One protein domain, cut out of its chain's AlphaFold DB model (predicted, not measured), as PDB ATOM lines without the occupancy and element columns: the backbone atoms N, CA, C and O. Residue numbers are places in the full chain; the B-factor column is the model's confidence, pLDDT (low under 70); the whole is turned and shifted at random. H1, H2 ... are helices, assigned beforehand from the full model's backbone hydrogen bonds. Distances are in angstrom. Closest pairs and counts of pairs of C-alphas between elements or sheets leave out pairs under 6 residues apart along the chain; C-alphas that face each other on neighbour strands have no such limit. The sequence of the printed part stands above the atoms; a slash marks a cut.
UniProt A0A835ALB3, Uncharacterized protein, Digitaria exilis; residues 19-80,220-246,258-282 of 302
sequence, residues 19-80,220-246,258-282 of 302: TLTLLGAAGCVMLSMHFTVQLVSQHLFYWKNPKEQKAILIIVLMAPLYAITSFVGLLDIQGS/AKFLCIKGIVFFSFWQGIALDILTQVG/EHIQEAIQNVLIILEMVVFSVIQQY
ATOM      1  N   THR A  19      39.903 -19.080   2.558       83.75
ATOM      2  CA  THR A  19      38.533 -19.261   2.061       83.75
ATOM      3  C   THR A  19      38.483 -20.286   0.934       83.75
ATOM      4  O   THR A  19      37.586 -21.129   0.908       83.75
ATOM      5  N   LEU A  20      39.468 -20.261   0.032       86.75
ATOM      6  CA  LEU A  20      39.581 -21.246  -1.041       86.75
ATOM      7  C   LEU A  20      39.826 -22.658  -0.487       86.75
ATOM      8  O   LEU A  20      39.188 -23.613  -0.933       86.75
ATOM      9  N   THR A  21      40.696 -22.781   0.520       87.94
ATOM     10  CA  THR A  21      40.972 -24.055   1.203       87.94
ATOM     11  C   THR A  21      39.718 -24.596   1.882       87.94
ATOM     12  O   THR A  21      39.390 -25.771   1.723       87.94
ATOM     13  N   LEU A  22      38.966 -23.736   2.575       89.81
ATOM     14  CA  LEU A  22      37.730 -24.127   3.247       89.81
ATOM     15  C   LEU A  22      36.646 -24.568   2.254       89.81
ATOM     16  O   LEU A  22      35.987 -25.582   2.478       89.81
ATOM     17  N   LEU A  23      36.486 -23.850   1.137       91.19
ATOM     18  CA  LEU A  23      35.540 -24.214   0.081       91.19
ATOM     19  C   LEU A  23      35.921 -25.552  -0.575       91.19
ATOM     20  O   LEU A  23      35.059 -26.406  -0.787       91.19
ATOM     21  N   GLY A  24      37.213 -25.755  -0.854       92.31
ATOM     22  CA  GLY A  24      37.737 -27.015  -1.384       92.31
ATOM     23  C   GLY A  24      37.523 -28.186  -0.422       92.31
ATOM     24  O   GLY A  24      37.026 -29.239  -0.830       92.31
ATOM     25  N   ALA A  25      37.816 -27.984   0.864       94.00
ATOM     26  CA  ALA A  25      37.586 -28.967   1.918       94.00
ATOM     27  C   ALA A  25      36.094 -29.313   2.050       94.00
ATOM     28  O   ALA A  25      35.735 -30.491   2.041       94.00
ATOM     29  N   ALA A  26      35.210 -28.310   2.069       94.69
ATOM     30  CA  ALA A  26      33.762 -28.515   2.102       94.69
ATOM     31  C   ALA A  26      33.272 -29.322   0.886       94.69
ATOM     32  O   ALA A  26      32.493 -30.264   1.040       94.69
ATOM     33  N   GLY A  27      33.770 -29.013  -0.317       95.88
ATOM     34  CA  GLY A  27      33.472 -29.775  -1.533       95.88
ATOM     35  C   GLY A  27      33.883 -31.249  -1.428       95.88
ATOM     36  O   GLY A  27      33.105 -32.137  -1.781       95.88
ATOM     37  N   CYS A  28      35.065 -31.525  -0.875       96.00
ATOM     38  CA  CYS A  28      35.556 -32.888  -0.662       96.00
ATOM     39  C   CYS A  28      34.728 -33.656   0.381       96.00
ATOM     40  O   CYS A  28      34.380 -34.817   0.156       96.00
ATOM     41  N   VAL A  29      34.336 -33.008   1.484       96.81
ATOM     42  CA  VAL A  29      33.429 -33.602   2.484       96.81
ATOM     43  C   VAL A  29      32.092 -33.966   1.845       96.81
ATOM     44  O   VAL A  29      31.620 -35.091   2.013       96.81
ATOM     45  N   MET A  30      31.502 -33.053   1.068       97.00
ATOM     46  CA  MET A  30      30.236 -33.301   0.370       97.00
ATOM     47  C   MET A  30      30.346 -34.462  -0.620       97.00
ATOM     48  O   MET A  30      29.434 -35.284  -0.704       97.00
ATOM     49  N   LEU A  31      31.471 -34.577  -1.326       96.69
ATOM     50  CA  LEU A  31      31.722 -35.671  -2.260       96.69
ATOM     51  C   LEU A  31      31.871 -37.027  -1.542       96.69
ATOM     52  O   LEU A  31      31.239 -38.005  -1.944       96.69
ATOM     53  N   SER A  32      32.630 -37.086  -0.443       96.44
ATOM     54  CA  SER A  32      32.759 -38.294   0.392       96.44
ATOM     55  C   SER A  32      31.414 -38.726   0.995       96.44
ATOM     56  O   SER A  32      31.033 -39.905   0.950       96.44
ATOM     57  N   MET A  33      30.632 -37.757   1.483       96.50
ATOM     58  CA  MET A  33      29.264 -37.974   1.954       96.50
ATOM     59  C   MET A  33      28.370 -38.517   0.843       96.50
ATOM     60  O   MET A  33      27.636 -39.477   1.069       96.50
ATOM     61  N   HIS A  34      28.455 -37.958  -0.364       97.06
ATOM     62  CA  HIS A  34      27.674 -38.409  -1.511       97.06
ATOM     63  C   HIS A  34      27.949 -39.880  -1.849       97.06
ATOM     64  O   HIS A  34      27.008 -40.673  -1.926       97.06
ATOM     65  N   PHE A  35      29.220 -40.275  -1.977       96.81
ATOM     66  CA  PHE A  35      29.584 -41.665  -2.273       96.81
ATOM     67  C   PHE A  35      29.155 -42.636  -1.172       96.81
ATOM     68  O   PHE A  35      28.673 -43.736  -1.467       96.81
ATOM     69  N   THR A  36      29.271 -42.214   0.088       96.25
ATOM     70  CA  THR A  36      28.812 -43.000   1.238       96.25
ATOM     71  C   THR A  36      27.296 -43.170   1.217       96.25
ATOM     72  O   THR A  36      26.806 -44.295   1.318       96.25
ATOM     73  N   VAL A  37      26.539 -42.084   1.031       96.62
ATOM     74  CA  VAL A  37      25.070 -42.117   0.964       96.62
ATOM     75  C   VAL A  37      24.608 -43.005  -0.184       96.62
ATOM     76  O   VAL A  37      23.744 -43.847   0.032       96.62
ATOM     77  N   GLN A  38      25.222 -42.907  -1.365       96.12
ATOM     78  CA  GLN A  38      24.924 -43.807  -2.483       96.12
ATOM     79  C   GLN A  38      25.084 -45.282  -2.092       96.12
ATOM     80  O   GLN A  38      24.171 -46.079  -2.322       96.12
ATOM     81  N   LEU A  39      26.212 -45.650  -1.476       95.31
ATOM     82  CA  LEU A  39      26.481 -47.032  -1.075       95.31
ATOM     83  C   LEU A  39      25.506 -47.512   0.008       95.31
ATOM     84  O   LEU A  39      24.974 -48.621  -0.072       95.31
ATOM     85  N   VAL A  40      25.231 -46.666   1.002       96.19
ATOM     86  CA  VAL A  40      24.262 -46.937   2.070       96.19
ATOM     87  C   VAL A  40      22.869 -47.152   1.482       96.19
ATOM     88  O   VAL A  40      22.239 -48.169   1.771       96.19
ATOM     89  N   SER A  41      22.406 -46.251   0.614       95.44
ATOM     90  CA  SER A  41      21.112 -46.359  -0.059       95.44
ATOM     91  C   SER A  41      21.008 -47.649  -0.862       95.44
ATOM     92  O   SER A  41      20.009 -48.348  -0.741       95.44
ATOM     93  N   GLN A  42      22.043 -48.024  -1.619       93.75
ATOM     94  CA  GLN A  42      22.063 -49.293  -2.353       93.75
ATOM     95  C   GLN A  42      21.862 -50.500  -1.427       93.75
ATOM     96  O   GLN A  42      21.025 -51.358  -1.711       93.75
ATOM     97  N   HIS A  43      22.576 -50.565  -0.296       94.44
ATOM     98  CA  HIS A  43      22.389 -51.643   0.686       94.44
ATOM     99  C   HIS A  43      20.986 -51.645   1.292       94.44
ATOM    100  O   HIS A  43      20.412 -52.717   1.461       94.44
ATOM    101  N   LEU A  44      20.424 -50.470   1.588       93.25
ATOM    102  CA  LEU A  44      19.066 -50.338   2.121       93.25
ATOM    103  C   LEU A  44      17.989 -50.743   1.104       93.25
ATOM    104  O   LEU A  44      17.003 -51.364   1.491       93.25
ATOM    105  N   PHE A  45      18.177 -50.453  -0.187       92.56
ATOM    106  CA  PHE A  45      17.255 -50.889  -1.242       92.56
ATOM    107  C   PHE A  45      17.269 -52.411  -1.428       92.56
ATOM    108  O   PHE A  45      16.216 -53.026  -1.578       92.56
ATOM    109  N   TYR A  46      18.445 -53.043  -1.369       91.06
ATOM    110  CA  TYR A  46      18.593 -54.498  -1.487       91.06
ATOM    111  C   TYR A  46      18.740 -55.178  -0.120       91.06
ATOM    112  O   TYR A  46      19.648 -55.984   0.096       91.06
ATOM    113  N   TRP A  47      17.855 -54.855   0.826       90.06
ATOM    114  CA  TRP A  47      17.933 -55.344   2.203       90.06
ATOM    115  C   TRP A  47      17.480 -56.808   2.343       90.06
ATOM    116  O   TRP A  47      16.308 -57.093   2.582       90.06
ATOM    117  N   LYS A  48      18.417 -57.753   2.200       88.81
ATOM    118  CA  LYS A  48      18.156 -59.204   2.293       88.81
ATOM    119  C   LYS A  48      18.788 -59.858   3.520       88.81
ATOM    120  O   LYS A  48      18.146 -60.672   4.177       88.81
ATOM    121  N   ASN A  49      20.023 -59.482   3.858       87.12
ATOM    122  CA  ASN A  49      20.789 -60.053   4.968       87.12
ATOM    123  C   ASN A  49      21.073 -58.978   6.025       87.12
ATOM    124  O   ASN A  49      22.164 -58.399   6.053       87.12
ATOM    125  N   PRO A  50      20.141 -58.732   6.967       89.06
ATOM    126  CA  PRO A  50      20.267 -57.635   7.924       89.06
ATOM    127  C   PRO A  50      21.490 -57.754   8.838       89.06
ATOM    128  O   PRO A  50      21.956 -56.748   9.358       89.06
ATOM    129  N   LYS A  51      22.022 -58.960   9.071       87.75
ATOM    130  CA  LYS A  51      23.220 -59.149   9.907       87.75
ATOM    131  C   LYS A  51      24.476 -58.589   9.238       87.75
ATOM    132  O   LYS A  51      25.231 -57.860   9.877       87.75
ATOM    133  N   GLU A  52      24.666 -58.914   7.964       91.25
ATOM    134  CA  GLU A  52      25.823 -58.497   7.171       91.25
ATOM    135  C   GLU A  52      25.711 -57.023   6.819       91.25
ATOM    136  O   GLU A  52      26.621 -56.244   7.090       91.25
ATOM    137  N   GLN A  53      24.552 -56.617   6.301       93.38
ATOM    138  CA  GLN A  53      24.342 -55.259   5.820       93.38
ATOM    139  C   GLN A  53      24.393 -54.243   6.966       93.38
ATOM    140  O   GLN A  53      25.048 -53.219   6.815       93.38
ATOM    141  N   LYS A  54      23.860 -54.538   8.167       94.12
ATOM    142  CA  LYS A  54      24.052 -53.653   9.338       94.12
ATOM    143  C   LYS A  54      25.527 -53.471   9.703       94.12
ATOM    144  O   LYS A  54      25.916 -52.375  10.092       94.12
ATOM    145  N   ALA A  55      26.340 -54.526   9.618       94.75
ATOM    146  CA  ALA A  55      27.771 -54.413   9.891       94.75
ATOM    147  C   ALA A  55      28.482 -53.587   8.809       94.75
ATOM    148  O   ALA A  55      29.271 -52.713   9.149       94.75
ATOM    149  N   ILE A  56      28.149 -53.809   7.533       95.06
ATOM    150  CA  ILE A  56      28.685 -53.046   6.397       95.06
ATOM    151  C   ILE A  56      28.348 -51.560   6.521       95.06
ATOM    152  O   ILE A  56      29.246 -50.737   6.393       95.06
ATOM    153  N   LEU A  57      27.092 -51.217   6.822       95.75
ATOM    154  CA  LEU A  57      26.670 -49.824   6.983       95.75
ATOM    155  C   LEU A  57      27.493 -49.103   8.058       95.75
ATOM    156  O   LEU A  57      27.939 -47.985   7.833       95.75
ATOM    157  N   ILE A  58      27.754 -49.755   9.196       96.56
ATOM    158  CA  ILE A  58      28.593 -49.175  10.258       96.56
ATOM    159  C   ILE A  58      30.048 -49.023   9.797       96.56
ATOM    160  O   ILE A  58      30.700 -48.051  10.144       96.56
ATOM    161  N   ILE A  59      30.578 -49.952   9.005       95.88
ATOM    162  CA  ILE A  59      31.954 -49.838   8.507       95.88
ATOM    163  C   ILE A  59      32.092 -48.676   7.510       95.88
ATOM    164  O   ILE A  59      33.019 -47.880   7.614       95.88
ATOM    165  N   VAL A  60      31.167 -48.565   6.556       95.88
ATOM    166  CA  VAL A  60      31.203 -47.543   5.497       95.88
ATOM    167  C   VAL A  60      31.055 -46.129   6.072       95.88
ATOM    168  O   VAL A  60      31.684 -45.194   5.590       95.88
ATOM    169  N   LEU A  61      30.295 -45.968   7.158       95.81
ATOM    170  CA  LEU A  61      30.142 -44.687   7.855       95.81
ATOM    171  C   LEU A  61      31.438 -44.161   8.509       95.81
ATOM    172  O   LEU A  61      31.464 -43.024   8.977       95.81
ATOM    173  N   MET A  62      32.531 -44.930   8.496       95.00
ATOM    174  CA  MET A  62      33.842 -44.474   8.968       95.00
ATOM    175  C   MET A  62      34.405 -43.321   8.126       95.00
ATOM    176  O   MET A  62      34.861 -42.331   8.690       95.00
ATOM    177  N   ALA A  63      34.341 -43.410   6.793       95.00
ATOM    178  CA  ALA A  63      34.887 -42.378   5.906       95.00
ATOM    179  C   ALA A  63      34.222 -40.993   6.087       95.00
ATOM    180  O   ALA A  63      34.942 -40.014   6.302       95.00
ATOM    181  N   PRO A  64      32.879 -40.863   6.074       95.31
ATOM    182  CA  PRO A  64      32.244 -39.566   6.290       95.31
ATOM    183  C   PRO A  64      32.444 -39.043   7.713       95.31
ATOM    184  O   PRO A  64      32.568 -37.836   7.894       95.31
ATOM    185  N   LEU A  65      32.527 -39.918   8.725       95.69
ATOM    186  CA  LEU A  65      32.823 -39.495  10.095       95.69
ATOM    187  C   LEU A  65      34.194 -38.818  10.176       95.69
ATOM    188  O   LEU A  65      34.310 -37.744  10.764       95.69
ATOM    189  N   TYR A  66      35.218 -39.401   9.550       95.06
ATOM    190  CA  TYR A  66      36.562 -38.820   9.507       95.06
ATOM    191  C   TYR A  66      36.591 -37.514   8.702       95.06
ATOM    192  O   TYR A  66      37.224 -36.551   9.131       95.06
ATOM    193  N   ALA A  67      35.857 -37.441   7.587       95.69
ATOM    194  CA  ALA A  67      35.763 -36.225   6.780       95.69
ATOM    195  C   ALA A  67      35.104 -35.073   7.559       95.69
ATOM    196  O   ALA A  67      35.639 -33.969   7.599       95.69
ATOM    197  N   ILE A  68      33.970 -35.337   8.222       94.44
ATOM    198  CA  ILE A  68      33.232 -34.332   9.000       94.44
ATOM    199  C   ILE A  68      34.053 -33.873  10.203       94.44
ATOM    200  O   ILE A  68      34.193 -32.675  10.416       94.44
ATOM    201  N   THR A  69      34.607 -34.802  10.984       93.19
ATOM    202  CA  THR A  69      35.392 -34.449  12.181       93.19
ATOM    203  C   THR A  69      36.638 -33.640  11.828       93.19
ATOM    204  O   THR A  69      36.939 -32.673  12.519       93.19
ATOM    205  N   SER A  70      37.313 -33.964  10.722       92.62
ATOM    206  CA  SER A  70      38.472 -33.193  10.245       92.62
ATOM    207  C   SER A  70      38.063 -31.824   9.693       92.62
ATOM    208  O   SER A  70      38.760 -30.838   9.900       92.62
ATOM    209  N   PHE A  71      36.898 -31.719   9.046       93.88
ATOM    210  CA  PHE A  71      36.363 -30.432   8.596       93.88
ATOM    211  C   PHE A  71      35.946 -29.531   9.759       93.88
ATOM    212  O   PHE A  71      36.210 -28.335   9.732       93.88
ATOM    213  N   VAL A  72      35.348 -30.100  10.807       91.56
ATOM    214  CA  VAL A  72      35.063 -29.378  12.054       91.56
ATOM    215  C   VAL A  72      36.366 -28.904  12.705       91.56
ATOM    216  O   VAL A  72      36.435 -27.749  13.111       91.56
ATOM    217  N   GLY A  73      37.414 -29.737  12.720       87.38
ATOM    218  CA  GLY A  73      38.746 -29.326  13.176       87.38
ATOM    219  C   GLY A  73      39.374 -28.204  12.336       87.38
ATOM    220  O   GLY A  73      40.119 -27.387  12.862       87.38
ATOM    221  N   LEU A  74      39.035 -28.113  11.045       87.50
ATOM    222  CA  LEU A  74      39.461 -27.015  10.166       87.50
ATOM    223  C   LEU A  74      38.654 -25.722  10.380       87.50
ATOM    224  O   LEU A  74      39.157 -24.633  10.126       87.50
ATOM    225  N   LEU A  75      37.393 -25.820  10.804       86.50
ATOM    226  CA  LEU A  75      36.573 -24.650  11.134       86.50
ATOM    227  C   LEU A  75      36.979 -24.040  12.474       86.50
ATOM    228  O   LEU A  75      36.983 -22.820  12.617       86.50
ATOM    229  N   ASP A  76      37.320 -24.891  13.439       80.44
ATOM    230  CA  ASP A  76      37.641 -24.492  14.804       80.44
ATOM    231  C   ASP A  76      39.150 -24.544  15.071       80.44
ATOM    232  O   ASP A  76      39.577 -25.089  16.077       80.44
ATOM    233  N   ILE A  77      39.981 -23.975  14.182       68.56
ATOM    234  CA  ILE A  77      41.460 -23.979  14.317       68.56
ATOM    235  C   ILE A  77      41.924 -23.320  15.631       68.56
ATOM    236  O   ILE A  77      42.993 -23.642  16.133       68.56
ATOM    237  N   GLN A  78      41.123 -22.414  16.204       60.56
ATOM    238  CA  GLN A  78      41.373 -21.778  17.510       60.56
ATOM    239  C   GLN A  78      40.589 -22.426  18.666       60.56
ATOM    240  O   GLN A  78      40.509 -21.867  19.764       60.56
ATOM    241  N   GLY A  79      39.976 -23.581  18.415       63.66
ATOM    242  CA  GLY A  79      39.181 -24.325  19.370       63.66
ATOM    243  C   GLY A  79      39.968 -24.734  20.606       63.66
ATOM    244  O   GLY A  79      41.195 -24.832  20.617       63.66
ATOM    245  N   SER A  80      39.249 -25.013  21.692       69.19
ATOM    246  CA  SER A  80      39.884 -25.530  22.902       69.19
ATOM    247  C   SER A  80      40.554 -26.875  22.607       69.19
ATOM    248  O   SER A  80      39.918 -27.774  22.059       69.19
ATOM    249  N   ALA A 220      40.802 -56.799   1.083       86.44
ATOM    250  CA  ALA A 220      40.444 -55.496   0.526       86.44
ATOM    251  C   ALA A 220      39.527 -54.724   1.488       86.44
ATOM    252  O   ALA A 220      39.764 -53.555   1.769       86.44
ATOM    253  N   LYS A 221      38.527 -55.406   2.063       90.75
ATOM    254  CA  LYS A 221      37.623 -54.839   3.078       90.75
ATOM    255  C   LYS A 221      38.375 -54.402   4.339       90.75
ATOM    256  O   LYS A 221      38.173 -53.297   4.826       90.75
ATOM    257  N   PHE A 222      39.284 -55.237   4.838       88.50
ATOM    258  CA  PHE A 222      40.124 -54.896   5.984       88.50
ATOM    259  C   PHE A 222      41.049 -53.712   5.690       88.50
ATOM    260  O   PHE A 222      41.162 -52.806   6.512       88.50
ATOM    261  N   LEU A 223      41.667 -53.683   4.507       88.25
ATOM    262  CA  LEU A 223      42.549 -52.601   4.081       88.25
ATOM    263  C   LEU A 223      41.790 -51.278   3.915       88.25
ATOM    264  O   LEU A 223      42.371 -50.231   4.156       88.25
ATOM    265  N   CYS A 224      40.492 -51.297   3.597       89.12
ATOM    266  CA  CYS A 224      39.670 -50.081   3.621       89.12
ATOM    267  C   CYS A 224      39.546 -49.492   5.030       89.12
ATOM    268  O   CYS A 224      39.548 -48.278   5.182       89.12
ATOM    269  N   ILE A 225      39.430 -50.342   6.053       88.31
ATOM    270  CA  ILE A 225      39.319 -49.907   7.452       88.31
ATOM    271  C   ILE A 225      40.683 -49.446   7.957       88.31
ATOM    272  O   ILE A 225      40.835 -48.336   8.456       88.31
ATOM    273  N   LYS A 226      41.693 -50.314   7.836       87.81
ATOM    274  CA  LYS A 226      43.021 -50.036   8.375       87.81
ATOM    275  C   LYS A 226      43.816 -49.041   7.562       87.81
ATOM    276  O   LYS A 226      44.640 -48.359   8.151       87.81
ATOM    277  N   GLY A 227      43.555 -48.926   6.265       90.69
ATOM    278  CA  GLY A 227      44.157 -47.913   5.411       90.69
ATOM    279  C   GLY A 227      43.886 -46.514   5.946       90.69
ATOM    280  O   GLY A 227      44.842 -45.778   6.139       90.69
ATOM    281  N   ILE A 228      42.630 -46.200   6.290       90.94
ATOM    282  CA  ILE A 228      42.248 -44.894   6.856       90.94
ATOM    283  C   ILE A 228      43.125 -44.549   8.065       90.94
ATOM    284  O   ILE A 228      43.750 -43.498   8.093       90.94
ATOM    285  N   VAL A 229      43.229 -45.474   9.022       89.25
ATOM    286  CA  VAL A 229      43.988 -45.282  10.272       89.25
ATOM    287  C   VAL A 229      45.497 -45.236  10.020       89.25
ATOM    288  O   VAL A 229      46.234 -44.498  10.666       89.25
ATOM    289  N   PHE A 230      45.981 -46.065   9.097       89.75
ATOM    290  CA  PHE A 230      47.399 -46.175   8.783       89.75
ATOM    291  C   PHE A 230      47.911 -44.904   8.111       89.75
ATOM    292  O   PHE A 230      48.888 -44.330   8.583       89.75
ATOM    293  N   PHE A 231      47.245 -44.443   7.049       90.50
ATOM    294  CA  PHE A 231      47.612 -43.184   6.403       90.50
ATOM    295  C   PHE A 231      47.458 -42.024   7.375       90.50
ATOM    296  O   PHE A 231      48.387 -41.223   7.485       90.50
ATOM    297  N   SER A 232      46.389 -42.015   8.186       88.25
ATOM    298  CA  SER A 232      46.169 -40.919   9.121       88.25
ATOM    299  C   SER A 232      47.221 -40.810  10.224       88.25
ATOM    300  O   SER A 232      47.509 -39.711  10.697       88.25
ATOM    301  N   PHE A 233      47.804 -41.937  10.623       88.38
ATOM    302  CA  PHE A 233      48.906 -42.001  11.576       88.38
ATOM    303  C   PHE A 233      50.241 -41.581  10.946       88.38
ATOM    304  O   PHE A 233      50.952 -40.742  11.498       88.38
ATOM    305  N   TRP A 234      50.577 -42.131   9.773       89.81
ATOM    306  CA  TRP A 234      51.854 -41.841   9.113       89.81
ATOM    307  C   TRP A 234      51.960 -40.400   8.626       89.81
ATOM    308  O   TRP A 234      53.039 -39.821   8.728       89.81
ATOM    309  N   GLN A 235      50.863 -39.795   8.161       90.25
ATOM    310  CA  GLN A 235      50.853 -38.364   7.852       90.25
ATOM    311  C   GLN A 235      51.135 -37.522   9.106       90.25
ATOM    312  O   GLN A 235      51.862 -36.543   9.014       90.25
ATOM    313  N   GLY A 236      50.626 -37.921  10.280       87.56
ATOM    314  CA  GLY A 236      50.848 -37.193  11.531       87.56
ATOM    315  C   GLY A 236      52.325 -37.200  11.918       87.56
ATOM    316  O   GLY A 236      52.890 -36.151  12.207       87.56
ATOM    317  N   ILE A 237      52.976 -38.365  11.815       88.69
ATOM    318  CA  ILE A 237      54.429 -38.489  12.009       88.69
ATOM    319  C   ILE A 237      55.197 -37.663  10.974       88.69
ATOM    320  O   ILE A 237      56.144 -36.965  11.321       88.69
ATOM    321  N   ALA A 238      54.815 -37.741   9.697       90.19
ATOM    322  CA  ALA A 238      55.503 -37.011   8.637       90.19
ATOM    323  C   ALA A 238      55.423 -35.490   8.846       90.19
ATOM    324  O   ALA A 238      56.423 -34.798   8.669       90.19
ATOM    325  N   LEU A 239      54.257 -34.979   9.253       89.88
ATOM    326  CA  LEU A 239      54.066 -33.563   9.556       89.88
ATOM    327  C   LEU A 239      54.829 -33.136  10.813       89.88
ATOM    328  O   LEU A 239      55.454 -32.082  10.790       89.88
ATOM    329  N   ASP A 240      54.864 -33.967  11.855       86.56
ATOM    330  CA  ASP A 240      55.664 -33.705  13.059       86.56
ATOM    331  C   ASP A 240      57.165 -33.594  12.732       86.56
ATOM    332  O   ASP A 240      57.839 -32.653  13.151       86.56
ATOM    333  N   ILE A 241      57.688 -34.487  11.883       88.25
ATOM    334  CA  ILE A 241      59.073 -34.407  11.394       88.25
ATOM    335  C   ILE A 241      59.298 -33.117  10.592       88.25
ATOM    336  O   ILE A 241      60.312 -32.446  10.779       88.25
ATOM    337  N   LEU A 242      58.369 -32.739   9.707       86.75
ATOM    338  CA  LEU A 242      58.471 -31.506   8.913       86.75
ATOM    339  C   LEU A 242      58.472 -30.242   9.786       86.75
ATOM    340  O   LEU A 242      59.201 -29.291   9.487       86.75
ATOM    341  N   THR A 243      57.701 -30.250  10.873       85.62
ATOM    342  CA  THR A 243      57.704 -29.210  11.905       85.62
ATOM    343  C   THR A 243      59.057 -29.147  12.616       85.62
ATOM    344  O   THR A 243      59.649 -28.072  12.708       85.62
ATOM    345  N   GLN A 244      59.614 -30.285  13.041       84.00
ATOM    346  CA  GLN A 244      60.915 -30.340  13.725       84.00
ATOM    347  C   GLN A 244      62.091 -29.910  12.834       84.00
ATOM    348  O   GLN A 244      63.037 -29.288  13.314       84.00
ATOM    349  N   VAL A 245      62.033 -30.207  11.532       88.06
ATOM    350  CA  VAL A 245      63.038 -29.774  10.539       88.06
ATOM    351  C   VAL A 245      62.897 -28.279  10.200       88.06
ATOM    352  O   VAL A 245      63.775 -27.700   9.562       88.06
ATOM    353  N   GLY A 246      61.824 -27.623  10.652       79.31
ATOM    354  CA  GLY A 246      61.591 -26.196  10.445       79.31
ATOM    355  C   GLY A 246      61.093 -25.850   9.044       79.31
ATOM    356  O   GLY A 246      61.246 -24.705   8.627       79.31
ATOM    357  N   GLU A 258      51.766 -25.878  15.823       77.56
ATOM    358  CA  GLU A 258      50.857 -26.993  16.124       77.56
ATOM    359  C   GLU A 258      49.514 -26.859  15.384       77.56
ATOM    360  O   GLU A 258      49.074 -27.805  14.731       77.56
ATOM    361  N   HIS A 259      48.905 -25.669  15.397       81.12
ATOM    362  CA  HIS A 259      47.630 -25.420  14.715       81.12
ATOM    363  C   HIS A 259      47.772 -25.491  13.185       81.12
ATOM    364  O   HIS A 259      46.862 -25.959  12.499       81.12
ATOM    365  N   ILE A 260      48.916 -25.063  12.630       82.88
ATOM    366  CA  ILE A 260      49.205 -25.194  11.186       82.88
ATOM    367  C   ILE A 260      49.319 -26.666  10.803       82.88
ATOM    368  O   ILE A 260      48.704 -27.104   9.829       82.88
ATOM    369  N   GLN A 261      50.103 -27.427  11.564       85.75
ATOM    370  CA  GLN A 261      50.282 -28.858  11.356       85.75
ATOM    371  C   GLN A 261      48.938 -29.594  11.398       85.75
ATOM    372  O   GLN A 261      48.642 -30.383  10.498       85.75
ATOM    373  N   GLU A 262      48.103 -29.293  12.390       85.88
ATOM    374  CA  GLU A 262      46.775 -29.888  12.521       85.88
ATOM    375  C   GLU A 262      45.849 -29.504  11.359       85.88
ATOM    376  O   GLU A 262      45.178 -30.370  10.792       85.88
ATOM    377  N   ALA A 263      45.845 -28.237  10.936       87.75
ATOM    378  CA  ALA A 263      45.060 -27.794   9.787       87.75
ATOM    379  C   ALA A 263      45.473 -28.525   8.497       87.75
ATOM    380  O   ALA A 263      44.611 -28.997   7.752       87.75
ATOM    381  N   ILE A 264      46.779 -28.682   8.251       89.75
ATOM    382  CA  ILE A 264      47.297 -29.436   7.099       89.75
ATOM    383  C   ILE A 264      46.858 -30.900   7.183       89.75
ATOM    384  O   ILE A 264      46.346 -31.442   6.201       89.75
ATOM    385  N   GLN A 265      46.999 -31.532   8.351       92.06
ATOM    386  CA  GLN A 265      46.576 -32.916   8.556       92.06
ATOM    387  C   GLN A 265      45.076 -33.091   8.299       92.06
ATOM    388  O   GLN A 265      44.672 -34.020   7.603       92.06
ATOM    389  N   ASN A 266      44.244 -32.174   8.795       92.31
ATOM    390  CA  ASN A 266      42.800 -32.197   8.580       92.31
ATOM    391  C   ASN A 266      42.438 -32.076   7.091       92.31
ATOM    392  O   ASN A 266      41.575 -32.815   6.614       92.31
ATOM    393  N   VAL A 267      43.123 -31.213   6.329       93.38
ATOM    394  CA  VAL A 267      42.935 -31.109   4.869       93.38
ATOM    395  C   VAL A 267      43.317 -32.412   4.161       93.38
ATOM    396  O   VAL A 267      42.559 -32.884   3.310       93.38
ATOM    397  N   LEU A 268      44.448 -33.025   4.527       94.69
ATOM    398  CA  LEU A 268      44.884 -34.301   3.949       94.69
ATOM    399  C   LEU A 268      43.868 -35.418   4.219       94.69
ATOM    400  O   LEU A 268      43.454 -36.094   3.277       94.69
ATOM    401  N   ILE A 269      43.368 -35.540   5.455       94.88
ATOM    402  CA  ILE A 269      42.333 -36.529   5.804       94.88
ATOM    403  C   ILE A 269      41.088 -36.333   4.941       94.88
ATOM    404  O   ILE A 269      40.547 -37.299   4.408       94.88
ATOM    405  N   ILE A 270      40.619 -35.093   4.779       95.94
ATOM    406  CA  ILE A 270      39.418 -34.798   3.985       95.94
ATOM    407  C   ILE A 270      39.586 -35.275   2.534       95.94
ATOM    408  O   ILE A 270      38.667 -35.889   1.982       95.94
ATOM    409  N   LEU A 271      40.755 -35.044   1.931       95.44
ATOM    410  CA  LEU A 271      41.075 -35.514   0.579       95.44
ATOM    411  C   LEU A 271      41.139 -37.044   0.508       95.44
ATOM    412  O   LEU A 271      40.538 -37.656  -0.379       95.44
ATOM    413  N   GLU A 272      41.810 -37.680   1.466       95.44
ATOM    414  CA  GLU A 272      41.903 -39.137   1.553       95.44
ATOM    415  C   GLU A 272      40.528 -39.792   1.714       95.44
ATOM    416  O   GLU A 272      40.267 -40.838   1.117       95.44
ATOM    417  N   MET A 273      39.611 -39.173   2.464       96.44
ATOM    418  CA  MET A 273      38.273 -39.727   2.682       96.44
ATOM    419  C   MET A 273      37.447 -39.782   1.396       96.44
ATOM    420  O   MET A 273      36.625 -40.689   1.253       96.44
ATOM    421  N   VAL A 274      37.682 -38.890   0.428       96.44
ATOM    422  CA  VAL A 274      37.089 -39.013  -0.914       96.44
ATOM    423  C   VAL A 274      37.568 -40.304  -1.575       96.44
ATOM    424  O   VAL A 274      36.750 -41.113  -2.010       96.44
ATOM    425  N   VAL A 275      38.878 -40.550  -1.580       95.50
ATOM    426  CA  VAL A 275      39.471 -41.759  -2.171       95.50
ATOM    427  C   VAL A 275      38.963 -43.016  -1.462       95.50
ATOM    428  O   VAL A 275      38.496 -43.951  -2.114       95.50
ATOM    429  N   PHE A 276      38.973 -43.036  -0.129       95.31
ATOM    430  CA  PHE A 276      38.494 -44.177   0.650       95.31
ATOM    431  C   PHE A 276      37.000 -44.432   0.471       95.31
ATOM    432  O   PHE A 276      36.614 -45.596   0.372       95.31
ATOM    433  N   SER A 277      36.167 -43.394   0.366       95.44
ATOM    434  CA  SER A 277      34.731 -43.566   0.103       95.44
ATOM    435  C   SER A 277      34.480 -44.259  -1.244       95.44
ATOM    436  O   SER A 277      33.653 -45.167  -1.326       95.44
ATOM    437  N   VAL A 278      35.273 -43.941  -2.275       94.75
ATOM    438  CA  VAL A 278      35.236 -44.626  -3.577       94.75
ATOM    439  C   VAL A 278      35.725 -46.072  -3.452       94.75
ATOM    440  O   VAL A 278      35.058 -46.992  -3.922       94.75
ATOM    441  N   ILE A 279      36.851 -46.320  -2.773       94.19
ATOM    442  CA  ILE A 279      37.358 -47.688  -2.548       94.19
ATOM    443  C   ILE A 279      36.320 -48.532  -1.785       94.19
ATOM    444  O   ILE A 279      36.102 -49.700  -2.119       94.19
ATOM    445  N   GLN A 280      35.628 -47.948  -0.803       94.31
ATOM    446  CA  GLN A 280      34.566 -48.613  -0.051       94.31
ATOM    447  C   GLN A 280      33.385 -49.023  -0.942       94.31
ATOM    448  O   GLN A 280      32.842 -50.107  -0.721       94.31
ATOM    449  N   GLN A 281      33.034 -48.252  -1.982       92.62
ATOM    450  CA  GLN A 281      32.017 -48.659  -2.966       92.62
ATOM    451  C   GLN A 281      32.385 -49.973  -3.663       92.62
ATOM    452  O   GLN A 281      31.530 -50.843  -3.836       92.62
ATOM    453  N   TYR A 282      33.664 -50.160  -3.999       90.75
ATOM    454  CA  TYR A 282      34.148 -51.399  -4.609       90.75
ATOM    455  C   TYR A 282      34.280 -52.542  -3.597       90.75
ATOM    456  O   TYR A 282      33.876 -53.673  -3.876       90.75
TER     457      TYR A 282
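Overview. This is residues 19 to 80, 220 to 246 and 258 to 282 of the 302 residues of an uncharacterized protein of Digitaria exilis (UniProt A0A835ALB3). The long helix H1 runs out to a narrow turn, and the chain folds back along it as H2 and then H3, one after the other; H5 packs along H1 and H3 to make a three-helix bundle with them. H4 lies along H5 as an added fourth rod, away from H1, and the turn at residues 45 to 52 sticks out at one end. The printed part has 114 residues with five named helices, H1 to H5 in chain order, and no named strand; the class is all helix. It is only just compact, close to loose, with a radius of gyration of the C-alphas of 15.6 A, and elongated, spanning 55 by 28 by 24 A.

Along the chain. Find C-alpha 19 at (38.533, -19.261, 2.061); from there H1, the longest helix, runs through residues 19 to 45, 38.3 A, to C-alpha 45 at (17.255, -50.889, -1.242). H2 is residues 50 to 60, 15.1 A, and H3 is residues 62 to 75, 20.1 A. H4, residues 220 to 244, is 35.0 A long with a kink of 35 degrees near residue 227. H5, residues 258 to 282, is 36.1 A long with a kink of 26 degrees near residue 272, and ends at C-alpha 282 at (34.148, -51.399, -4.609).

Arrangement. Begin with H1, which with H5 is a hub, each touching three helices. H1, H3 and H5 form an up and down bundle, each running against the one before it in the chain. Look at Ser 32 and Val 274, the closest C-alphas of H1 and H5 at 4.6 A; these helices touch at a shallow tilt of 30 degrees, the same way. H1 touches H3, opposite ways at 22 degrees, closest at the C-alphas of Met 33 and Pro 64, 5.5 A. H3 touches H5, opposite ways at 26 degrees, closest at the C-alphas of Ser 70 and Asn 266, 4.7 A. H1 and H2 form a hairpin, H1 touching with residues 36 to 43 alone; the C-alphas of Val 40 and Leu 57 come closest, 6.2 A. H2 and H3 meet only through their link. H4 touches H5, opposite ways at 18 degrees, closest at the C-alphas of Leu 239 and Gln 261, 6.3 A; H4 and H1 are apart. Every O i to N i+4 pair is within hydrogen-bond range in H1 and H3; in H2 it is 6 of 7, in H4 18 of 21, in H5 19 of 21.

Size, cuts and confidence. The two C-alphas farthest apart, those of Lys 48 and Gly 246, are 55.2 A apart. Residues 81 to 219 are not printed, a gap of 37.4 A from C-alpha 80 to C-alpha 220, nor are residues 247 to 257, a gap of 12.2 A from C-alpha 246 to C-alpha 258. The links H1 to H2 and H2 to H3 are tight. Mean pLDDT of the printed part is 90.7, and residues 77 to 80 are under 70.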